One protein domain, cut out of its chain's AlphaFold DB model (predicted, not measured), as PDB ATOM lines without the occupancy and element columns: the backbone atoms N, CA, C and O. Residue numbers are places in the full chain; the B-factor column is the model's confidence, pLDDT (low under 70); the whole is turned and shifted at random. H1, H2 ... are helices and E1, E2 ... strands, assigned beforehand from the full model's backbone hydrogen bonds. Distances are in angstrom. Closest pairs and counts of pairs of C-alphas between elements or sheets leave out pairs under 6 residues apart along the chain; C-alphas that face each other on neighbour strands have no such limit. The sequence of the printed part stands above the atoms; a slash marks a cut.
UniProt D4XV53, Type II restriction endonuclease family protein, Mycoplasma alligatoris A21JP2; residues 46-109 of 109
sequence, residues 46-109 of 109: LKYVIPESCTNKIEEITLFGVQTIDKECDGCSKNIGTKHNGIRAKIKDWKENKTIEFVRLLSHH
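What this domain is: This is residues 46 to 109 of the 109 residues of the protein "Type II restriction endonuclease family protein" of Mycoplasma alligatoris A21JP2 (UniProt D4XV53). Two separate two-stranded hairpins, E1 with E2 and E3 with E4, make opposite ends of a long, loose model, and between them lies a middle of loops with the short helix H1. A second short helix, H2, follows directly after the second hairpin. The printed part has 64 residues, with four named strands and two named helices in the order E1, E2, H1, E3, E4, H2; both sheets are antiparallel, with orders E1 - E2 and E3 - E4. The class is mixed, helices and strands, with under half of the residues in named elements. The whole is loose, with a radius of gyration of the C-alphas of 14.7 A, and elongated, spanning 47 by 24 by 22 A.

Where its parts are: Start at C-alpha 46, at (-43.450, -17.469, -28.831), and go along residues 46 to 56, which hold no named element. Find C-alpha 57 at (-45.391, -22.353, -8.409); from there E1 runs through residues 57 to 62, 15.2 A long. E2 follows in residues 65 to 70, 16.2 A long. Next look at H1, residues 74 to 78, with C-alpha 74 at (-37.613, -22.851, -17.333). Farther on, E3 takes residues 90 to 93, 9.6 A long, and E4 residues 98 to 101, 10.1 A long. H2, residues 103 to 106, ends with C-alpha 106 at (-42.364, -28.938, -33.650).

How they stand to each other: Look first at the hairpin of E1 and E2, antiparallel with 149 degrees between their directions. C-alphas 59 and 68 face each other at 4.6 A, and N 60 and O 67 are within hydrogen-bond range at 2.9 A, as are N 58 and O 69 at 3.0 A. Then turn to the hairpin of E3 and E4, antiparallel at 142 degrees. There C-alphas 92 and 99 face each other at 4.5 A, and N 91 and O 100 are within hydrogen-bond range at 2.8 A. E1 and E2 are each apart from E3 and E4. H1 is apart from E1, E4 and H2, and H2 is apart from E3. In H1 every O i to N i+4 pair is within hydrogen-bond range; H2 is too short for such a pair, and its one O i to N i+3 pair is within range.

The domain as a whole: The two C-alphas farthest apart are those of Phe 64 and Lys 95, at 47.8 A. You will find no cut from residue 46 to residue 109, the chain's last residue. The link from H1 to E3, with 11 residues, is long; the other links between named elements are tight. The mean pLDDT of the printed part is 79.6, and residues 107 to 109 are under 70.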
ATOM      1  N   LEU A  46     -44.831 -17.229 -29.256       75.19
ATOM      2  CA  LEU A  46     -43.450 -17.469 -28.831       75.19
ATOM      3  C   LEU A  46     -43.351 -18.652 -27.860       75.19
ATOM      4  O   LEU A  46     -42.385 -19.411 -27.893       75.19
ATOM      5  N   LYS A  47     -44.359 -18.814 -26.997       76.31
ATOM      6  CA  LYS A  47     -44.331 -19.788 -25.895       76.31
ATOM      7  C   LYS A  47     -45.090 -21.084 -26.185       76.31
ATOM      8  O   LYS A  47     -44.966 -22.050 -25.435       76.31
ATOM      9  N   TYR A  48     -45.904 -21.112 -27.242       81.06
ATOM     10  CA  TYR A  48     -46.747 -22.244 -27.651       81.06
ATOM     11  C   TYR A  48     -47.696 -22.774 -26.557       81.06
ATOM     12  O   TYR A  48     -48.125 -23.935 -26.567       81.06
ATOM     13  N   VAL A  49     -48.032 -21.914 -25.599       82.38
ATOM     14  CA  VAL A  49     -48.975 -22.161 -24.504       82.38
ATOM     15  C   VAL A  49     -50.101 -21.138 -24.567       82.38
ATOM     16  O   VAL A  49     -49.978 -20.113 -25.241       82.38
ATOM     17  N   ILE A  50     -51.191 -21.403 -23.851       82.94
ATOM     18  CA  ILE A  50     -52.234 -20.399 -23.634       82.94
ATOM     19  C   ILE A  50     -51.580 -19.179 -22.954       82.94
ATOM     20  O   ILE A  50     -50.800 -19.374 -22.010       82.94
ATOM     21  N   PRO A  51     -51.851 -17.942 -23.411       78.94
ATOM     22  CA  PRO A  51     -51.334 -16.739 -22.767       78.94
ATOM     23  C   PRO A  51     -51.574 -16.757 -21.254       78.94
ATOM     24  O   PRO A  51     -52.612 -17.227 -20.797       78.94
ATOM     25  N   GLU A  52     -50.588 -16.293 -20.486       79.44
ATOM     26  CA  GLU A  52     -50.643 -16.210 -19.013       79.44
ATOM     27  C   GLU A  52     -50.858 -17.544 -18.271       79.44
ATOM     28  O   GLU A  52     -51.092 -17.557 -17.069       79.44
ATOM     29  N   SER A  53     -50.717 -18.690 -18.947       84.94
ATOM     30  CA  SER A  53     -50.890 -20.002 -18.303       84.94
ATOM     31  C   SER A  53     -49.631 -20.561 -17.628       84.94
ATOM     32  O   SER A  53     -49.712 -21.577 -16.944       84.94
ATOM     33  N   CYS A  54     -48.460 -19.947 -17.832       84.88
ATOM     34  CA  CYS A  54     -47.232 -20.352 -17.141       84.88
ATOM     35  C   CYS A  54     -47.300 -19.963 -15.661       84.88
ATOM     36  O   CYS A  54     -47.668 -18.838 -15.337       84.88
ATOM     37  N   THR A  55     -46.882 -20.870 -14.777       84.06
ATOM     38  CA  THR A  55     -46.837 -20.631 -13.328       84.06
ATOM     39  C   THR A  55     -45.403 -20.682 -12.816       84.06
ATOM     40  O   THR A  55     -44.585 -21.442 -13.329       84.06
ATOM     41  N   ASN A  56     -45.104 -19.905 -11.779       82.56
ATOM     42  CA  ASN A  56     -43.836 -20.001 -11.050       82.56
ATOM     43  C   ASN A  56     -43.955 -20.881  -9.797       82.56
ATOM     44  O   ASN A  56     -42.989 -21.037  -9.065       82.56
ATOM     45  N   LYS A  57     -45.136 -21.455  -9.538       77.88
ATOM     46  CA  LYS A  57     -45.391 -22.353  -8.409       77.88
ATOM     47  C   LYS A  57     -45.513 -23.774  -8.915       77.88
ATOM     48  O   LYS A  57     -46.434 -24.069  -9.676       77.88
ATOM     49  N   ILE A  58     -44.585 -24.631  -8.508       76.12
ATOM     50  CA  ILE A  58     -44.575 -26.048  -8.871       76.12
ATOM     51  C   ILE A  58     -44.771 -26.859  -7.594       76.12
ATOM     52  O   ILE A  58     -44.126 -26.601  -6.579       76.12
ATOM     53  N   GLU A  59     -45.679 -27.825  -7.647       76.81
ATOM     54  CA  GLU A  59     -45.852 -28.812  -6.586       76.81
ATOM     55  C   GLU A  59     -44.869 -29.961  -6.819       76.81
ATOM     56  O   GLU A  59     -44.919 -30.635  -7.849       76.81
ATOM     57  N   GLU A  60     -43.954 -30.172  -5.876       74.75
ATOM     58  CA  GLU A  60     -43.019 -31.291  -5.890       74.75
ATOM     59  C   GLU A  60     -43.412 -32.297  -4.805       74.75
ATOM     60  O   GLU A  60     -43.605 -31.950  -3.636       74.75
ATOM     61  N   ILE A  61     -43.555 -33.566  -5.195       75.44
ATOM     62  CA  ILE A  61     -43.823 -34.652  -4.253       75.44
ATOM     63  C   ILE A  61     -42.481 -35.099  -3.681       75.44
ATOM     64  O   ILE A  61     -41.671 -35.716  -4.367       75.44
ATOM     65  N   THR A  62     -42.258 -34.793  -2.408       78.38
ATOM     66  CA  THR A  62     -41.073 -35.219  -1.660       78.38
ATOM     67  C   THR A  62     -41.407 -36.395  -0.746       78.38
ATOM     68  O   THR A  62     -42.575 -36.685  -0.481       78.38
ATOM     69  N   LEU A  63     -40.379 -37.052  -0.195       78.31
ATOM     70  CA  LEU A  63     -40.543 -38.129   0.795       78.31
ATOM     71  C   LEU A  63     -41.347 -37.687   2.040       78.31
ATOM     72  O   LEU A  63     -41.888 -38.527   2.752       78.31
ATOM     73  N   PHE A  64     -41.455 -36.375   2.278       83.00
ATOM     74  CA  PHE A  64     -42.158 -35.762   3.408       83.00
ATOM     75  C   PHE A  64     -43.519 -35.144   3.035       83.00
ATOM     76  O   PHE A  64     -44.129 -34.473   3.864       83.00
ATOM     77  N   GLY A  65     -44.005 -35.358   1.807       81.62
ATOM     78  CA  GLY A  65     -45.275 -34.820   1.312       81.62
ATOM     79  C   GLY A  65     -45.118 -33.834   0.151       81.62
ATOM     80  O   GLY A  65     -44.039 -33.693  -0.430       81.62
ATOM     81  N   VAL A  66     -46.223 -33.170  -0.202       78.62
ATOM     82  CA  VAL A  66     -46.274 -32.170  -1.280       78.62
ATOM     83  C   VAL A  66     -45.700 -30.851  -0.772       78.62
ATOM     84  O   VAL A  66     -46.217 -30.279   0.186       78.62
ATOM     85  N   GLN A  67     -44.639 -30.367  -1.414       77.69
ATOM     86  CA  GLN A  67     -44.062 -29.050  -1.156       77.69
ATOM     87  C   GLN A  67     -44.319 -28.145  -2.359       77.69
ATOM     88  O   GLN A  67     -44.089 -28.535  -3.504       77.69
ATOM     89  N   THR A  68     -44.807 -26.929  -2.113       75.44
ATOM     90  CA  THR A  68     -44.932 -25.909  -3.158       75.44
ATOM     91  C   THR A  68     -43.636 -25.116  -3.214       75.44
ATOM     92  O   THR A  68     -43.270 -24.462  -2.239       75.44
ATOM     93  N   ILE A  69     -42.945 -25.172  -4.348       78.38
ATOM     94  CA  ILE A  69     -41.690 -24.457  -4.571       78.38
ATOM     95  C   ILE A  69     -41.956 -23.320  -5.556       78.38
ATOM     96  O   ILE A  69     -42.539 -23.534  -6.624       78.38
ATOM     97  N   ASP A  70     -41.508 -22.113  -5.202       78.38
ATOM     98  CA  ASP A  70     -41.440 -20.989  -6.135       78.38
ATOM     99  C   ASP A  70     -40.227 -21.198  -7.059       78.38
ATOM    100  O   ASP A  70     -39.093 -20.845  -6.737       78.38
ATOM    101  N   LYS A  71     -40.463 -21.830  -8.211       78.44
ATOM    102  CA  LYS A  71     -39.477 -22.032  -9.273       78.44
ATOM    103  C   LYS A  71     -39.977 -21.370 -10.551       78.44
ATOM    104  O   LYS A  71     -41.023 -21.732 -11.086       78.44
ATOM    105  N   GLU A  72     -39.191 -20.432 -11.070       79.94
ATOM    106  CA  GLU A  72     -39.503 -19.776 -12.336       79.94
ATOM    107  C   GLU A  72     -39.592 -20.798 -13.480       79.94
ATOM    108  O   GLU A  72     -38.840 -21.778 -13.544       79.94
ATOM    109  N   CYS A  73     -40.544 -20.580 -14.384       82.81
ATOM    110  CA  CYS A  73     -40.731 -21.431 -15.546       82.81
ATOM    111  C   CYS A  73     -39.463 -21.458 -16.418       82.81
ATOM    112  O   CYS A  73     -39.102 -20.453 -17.030       82.81
ATOM    113  N   ASP A  74     -38.840 -22.637 -16.546       81.00
ATOM    114  CA  ASP A  74     -37.613 -22.851 -17.333       81.00
ATOM    115  C   ASP A  74     -37.742 -22.337 -18.783       81.00
ATOM    116  O   ASP A  74     -36.776 -21.822 -19.349       81.00
ATOM    117  N   GLY A  75     -38.933 -22.454 -19.384       81.12
ATOM    118  CA  GLY A  75     -39.231 -21.908 -20.711       81.12
ATOM    119  C   GLY A  75     -39.267 -20.379 -20.751       81.12
ATOM    120  O   GLY A  75     -38.773 -19.795 -21.711       81.12
ATOM    121  N   CYS A  76     -39.794 -19.721 -19.711       82.06
ATOM    122  CA  CYS A  76     -39.845 -18.258 -19.622       82.06
ATOM    123  C   CYS A  76     -38.457 -17.656 -19.384       82.06
ATOM    124  O   CYS A  76     -38.089 -16.722 -20.090       82.06
ATOM    125  N   SER A  77     -37.665 -18.217 -18.464       82.06
ATOM    126  CA  SER A  77     -36.336 -17.678 -18.143       82.06
ATOM    127  C   SER A  77     -35.333 -17.870 -19.285       82.06
ATOM    128  O   SER A  77     -34.490 -17.011 -19.525       82.06
ATOM    129  N   LYS A  78     -35.400 -19.005 -19.996       80.25
ATOM    130  CA  LYS A  78     -34.444 -19.355 -21.069       80.25
ATOM    131  C   LYS A  78     -34.976 -19.073 -22.475       80.25
ATOM    132  O   LYS A  78     -34.273 -19.338 -23.444       80.25
ATOM    133  N   ASN A  79     -36.204 -18.562 -22.580       74.56
ATOM    134  CA  ASN A  79     -36.913 -18.313 -23.835       74.56
ATOM    135  C   ASN A  79     -36.975 -19.560 -24.749       74.56
ATOM    136  O   ASN A  79     -36.755 -19.493 -25.957       74.56
ATOM    137  N   ILE A  80     -37.223 -20.731 -24.145       78.31
ATOM    138  CA  ILE A  80     -37.300 -22.025 -24.841       78.31
ATOM    139  C   ILE A  80     -38.771 -22.434 -24.959       78.31
ATOM    140  O   ILE A  80     -39.346 -22.966 -24.005       78.31
ATOM    141  N   GLY A  81     -39.348 -22.274 -26.153       72.06
ATOM    142  CA  GLY A  81     -40.769 -22.539 -26.428       72.06
ATOM    143  C   GLY A  81     -41.253 -23.956 -26.065       72.06
ATOM    144  O   GLY A  81     -42.413 -24.174 -25.719       72.06
ATOM    145  N   THR A  82     -40.369 -24.955 -26.060       73.81
ATOM    146  CA  THR A  82     -40.729 -26.338 -25.701       73.81
ATOM    147  C   THR A  82     -40.751 -26.595 -24.193       73.81
ATOM    148  O   THR A  82     -41.388 -27.554 -23.760       73.81
ATOM    149  N   LYS A  83     -40.135 -25.743 -23.362       81.62
ATOM    150  CA  LYS A  83     -39.966 -25.973 -21.911       81.62
ATOM    151  C   LYS A  83     -40.925 -25.176 -21.024       81.62
ATOM    152  O   LYS A  83     -40.752 -25.150 -19.808       81.62
ATOM    153  N   HIS A  84     -41.941 -24.541 -21.603       84.50
ATOM    154  CA  HIS A  84     -42.981 -23.890 -20.811       84.50
ATOM    155  C   HIS A  84     -43.820 -24.908 -20.028       84.50
ATOM    156  O   HIS A  84     -44.235 -25.931 -20.569       84.50
ATOM    157  N   ASN A  85     -44.096 -24.598 -18.762       85.44
ATOM    158  CA  ASN A  85     -44.969 -25.373 -17.875       85.44
ATOM    159  C   ASN A  85     -46.447 -24.943 -17.935       85.44
ATOM    160  O   ASN A  85     -47.268 -25.487 -17.203       85.44
ATOM    161  N   GLY A  86     -46.780 -23.965 -18.782       84.31
ATOM    162  CA  GLY A  86     -48.156 -23.526 -18.994       84.31
ATOM    163  C   GLY A  86     -48.999 -24.529 -19.783       84.31
ATOM    164  O   GLY A  86     -48.498 -25.518 -20.328       84.31
ATOM    165  N   ILE A  87     -50.299 -24.254 -19.872       85.50
ATOM    166  CA  ILE A  87     -51.252 -25.101 -20.592       85.50
ATOM    167  C   ILE A  87     -50.886 -25.089 -22.078       85.50
ATOM    168  O   ILE A  87     -50.924 -24.045 -22.731       85.50
ATOM    169  N   ARG A  88     -50.538 -26.259 -22.621       85.50
ATOM    170  CA  ARG A  88     -50.139 -26.403 -24.025       85.50
ATOM    171  C   ARG A  88     -51.273 -25.989 -24.958       85.50
ATOM    172  O   ARG A  88     -52.410 -26.437 -24.803       85.50
ATOM    173  N   ALA A  89     -50.935 -25.158 -25.943       84.00
ATOM    174  CA  ALA A  89     -51.869 -24.748 -26.978       84.00
ATOM    175  C   ALA A  89     -52.310 -25.963 -27.803       84.00
ATOM    176  O   ALA A  89     -51.481 -26.782 -28.224       84.00
ATOM    177  N   LYS A  90     -53.616 -26.072 -28.047       84.50
ATOM    178  CA  LYS A  90     -54.197 -27.153 -28.841       84.50
ATOM    179  C   LYS A  90     -54.547 -26.647 -30.232       84.50
ATOM    180  O   LYS A  90     -55.012 -25.526 -30.403       84.50
ATOM    181  N   ILE A  91     -54.362 -27.513 -31.215       83.06
ATOM    182  CA  ILE A  91     -54.770 -27.296 -32.598       83.06
ATOM    183  C   ILE A  91     -55.661 -28.442 -33.053       83.06
ATOM    184  O   ILE A  91     -55.567 -29.570 -32.563       83.06
ATOM    185  N   LYS A  92     -56.542 -28.141 -34.000       83.69
ATOM    186  CA  LYS A  92     -57.387 -29.139 -34.641       83.69
ATOM    187  C   LYS A  92     -56.680 -29.654 -35.894       83.69
ATOM    188  O   LYS A  92     -56.435 -28.890 -36.822       83.69
ATOM    189  N   ASP A  93     -56.382 -30.946 -35.922       84.19
ATOM    190  CA  ASP A  93     -56.080 -31.663 -37.153       84.19
ATOM    191  C   ASP A  93     -57.401 -31.926 -37.882       84.19
ATOM    192  O   ASP A  93     -58.222 -32.742 -37.455       84.19
ATOM    193  N   TRP A  94     -57.626 -31.190 -38.968       80.81
ATOM    194  CA  TRP A  94     -58.831 -31.303 -39.784       80.81
ATOM    195  C   TRP A  94     -58.838 -32.547 -40.678       80.81
ATOM    196  O   TRP A  94     -59.917 -32.980 -41.072       80.81
ATOM    197  N   LYS A  95     -57.671 -33.143 -40.975       84.56
ATOM    198  CA  LYS A  95     -57.579 -34.376 -41.772       84.56
ATOM    199  C   LYS A  95     -58.023 -35.579 -40.949       84.56
ATOM    200  O   LYS A  95     -58.829 -36.374 -41.413       84.56
ATOM    201  N   GLU A  96     -57.527 -35.684 -39.716       86.94
ATOM    202  CA  GLU A  96     -57.874 -36.783 -38.804       86.94
ATOM    203  C   GLU A  96     -59.049 -36.463 -37.868       86.94
ATOM    204  O   GLU A  96     -59.474 -37.311 -37.084       86.94
ATOM    205  N   ASN A  97     -59.575 -35.235 -37.916       82.94
ATOM    206  CA  ASN A  97     -60.586 -34.705 -36.997       82.94
ATOM    207  C   ASN A  97     -60.195 -34.831 -35.503       82.94
ATOM    208  O   ASN A  97     -61.054 -34.934 -34.620       82.94
ATOM    209  N   LYS A  98     -58.899 -34.768 -35.184       86.81
ATOM    210  CA  LYS A  98     -58.368 -34.881 -33.813       86.81
ATOM    211  C   LYS A  98     -57.862 -33.543 -33.301       86.81
ATOM    212  O   LYS A  98     -57.483 -32.671 -34.070       86.81
ATOM    213  N   THR A  99     -57.850 -33.380 -31.986       84.81
ATOM    214  CA  THR A  99     -57.228 -32.219 -31.344       84.81
ATOM    215  C   THR A  99     -55.874 -32.650 -30.797       84.81
ATOM    216  O   THR A  99     -55.815 -33.561 -29.974       84.81
ATOM    217  N   ILE A 100     -54.801 -32.014 -31.257       87.19
ATOM    218  CA  ILE A 100     -53.419 -32.314 -30.861       87.19
ATOM    219  C   ILE A 100     -52.761 -31.079 -30.245       87.19
ATOM    220  O   ILE A 100     -53.230 -29.956 -30.412       87.19
ATOM    221  N   GLU A 101     -51.676 -31.274 -29.507       85.69
ATOM    222  CA  GLU A 101     -50.879 -30.172 -28.961       85.69
ATOM    223  C   GLU A 101     -49.967 -29.611 -30.052       85.69
ATOM    224  O   GLU A 101     -49.271 -30.378 -30.720       85.69
ATOM    225  N   PHE A 102     -49.916 -28.286 -30.205       81.19
ATOM    226  CA  PHE A 102     -49.093 -27.649 -31.241       81.19
ATOM    227  C   PHE A 102     -47.613 -28.039 -31.139       81.19
ATOM    228  O   PHE A 102     -46.958 -28.280 -32.148       81.19
ATOM    229  N   VAL A 103     -47.097 -28.172 -29.914       80.25
ATOM    230  CA  VAL A 103     -45.695 -28.536 -29.650       80.25
ATOM    231  C   VAL A 103     -45.314 -29.888 -30.273       80.25
ATOM    232  O   VAL A 103     -44.159 -30.067 -30.644       80.25
ATOM    233  N   ARG A 104     -46.266 -30.815 -30.472       81.69
ATOM    234  CA  ARG A 104     -45.999 -32.101 -31.142       81.69
ATOM    235  C   ARG A 104     -45.658 -31.946 -32.622       81.69
ATOM    236  O   ARG A 104     -44.977 -32.804 -33.171       81.69
ATOM    237  N   LEU A 105     -46.098 -30.866 -33.270       79.06
ATOM    238  CA  LEU A 105     -45.703 -30.577 -34.649       79.06
ATOM    239  C   LEU A 105     -44.255 -30.083 -34.743       79.06
ATOM    240  O   LEU A 105     -43.603 -30.312 -35.755       79.06
ATOM    241  N   LEU A 106     -43.740 -29.442 -33.690       75.62
ATOM    242  CA  LEU A 106     -42.364 -28.938 -33.650       75.62
ATOM    243  C   LEU A 106     -41.337 -30.057 -33.441       75.62
ATOM    244  O   LEU A 106     -40.197 -29.912 -33.852       75.62
ATOM    245  N   SER A 107     -41.724 -31.171 -32.815       63.81
ATOM    246  CA  SER A 107     -40.825 -32.307 -32.554       63.81
ATOM    247  C   SER A 107     -40.571 -33.217 -33.764       63.81
ATOM    248  O   SER A 107     -39.799 -34.164 -33.648       63.81
ATOM    249  N   HIS A 108     -41.233 -32.971 -34.899       55.12
ATOM    250  CA  HIS A 108     -41.083 -33.753 -36.133       55.12
ATOM    251  C   HIS A 108     -40.225 -33.059 -37.209       55.12
ATOM    252  O   HIS A 108     -40.178 -33.544 -38.340       55.12
ATOM    253  N   HIS A 109     -39.541 -31.963 -36.864       43.53
ATOM    254  CA  HIS A 109     -38.630 -31.227 -37.742       43.53
ATOM    255  C   HIS A 109     -37.237 -31.080 -37.133       43.53
ATOM    256  O   HIS A 109     -37.151 -30.862 -35.904       43.53
TER     257      HIS A 109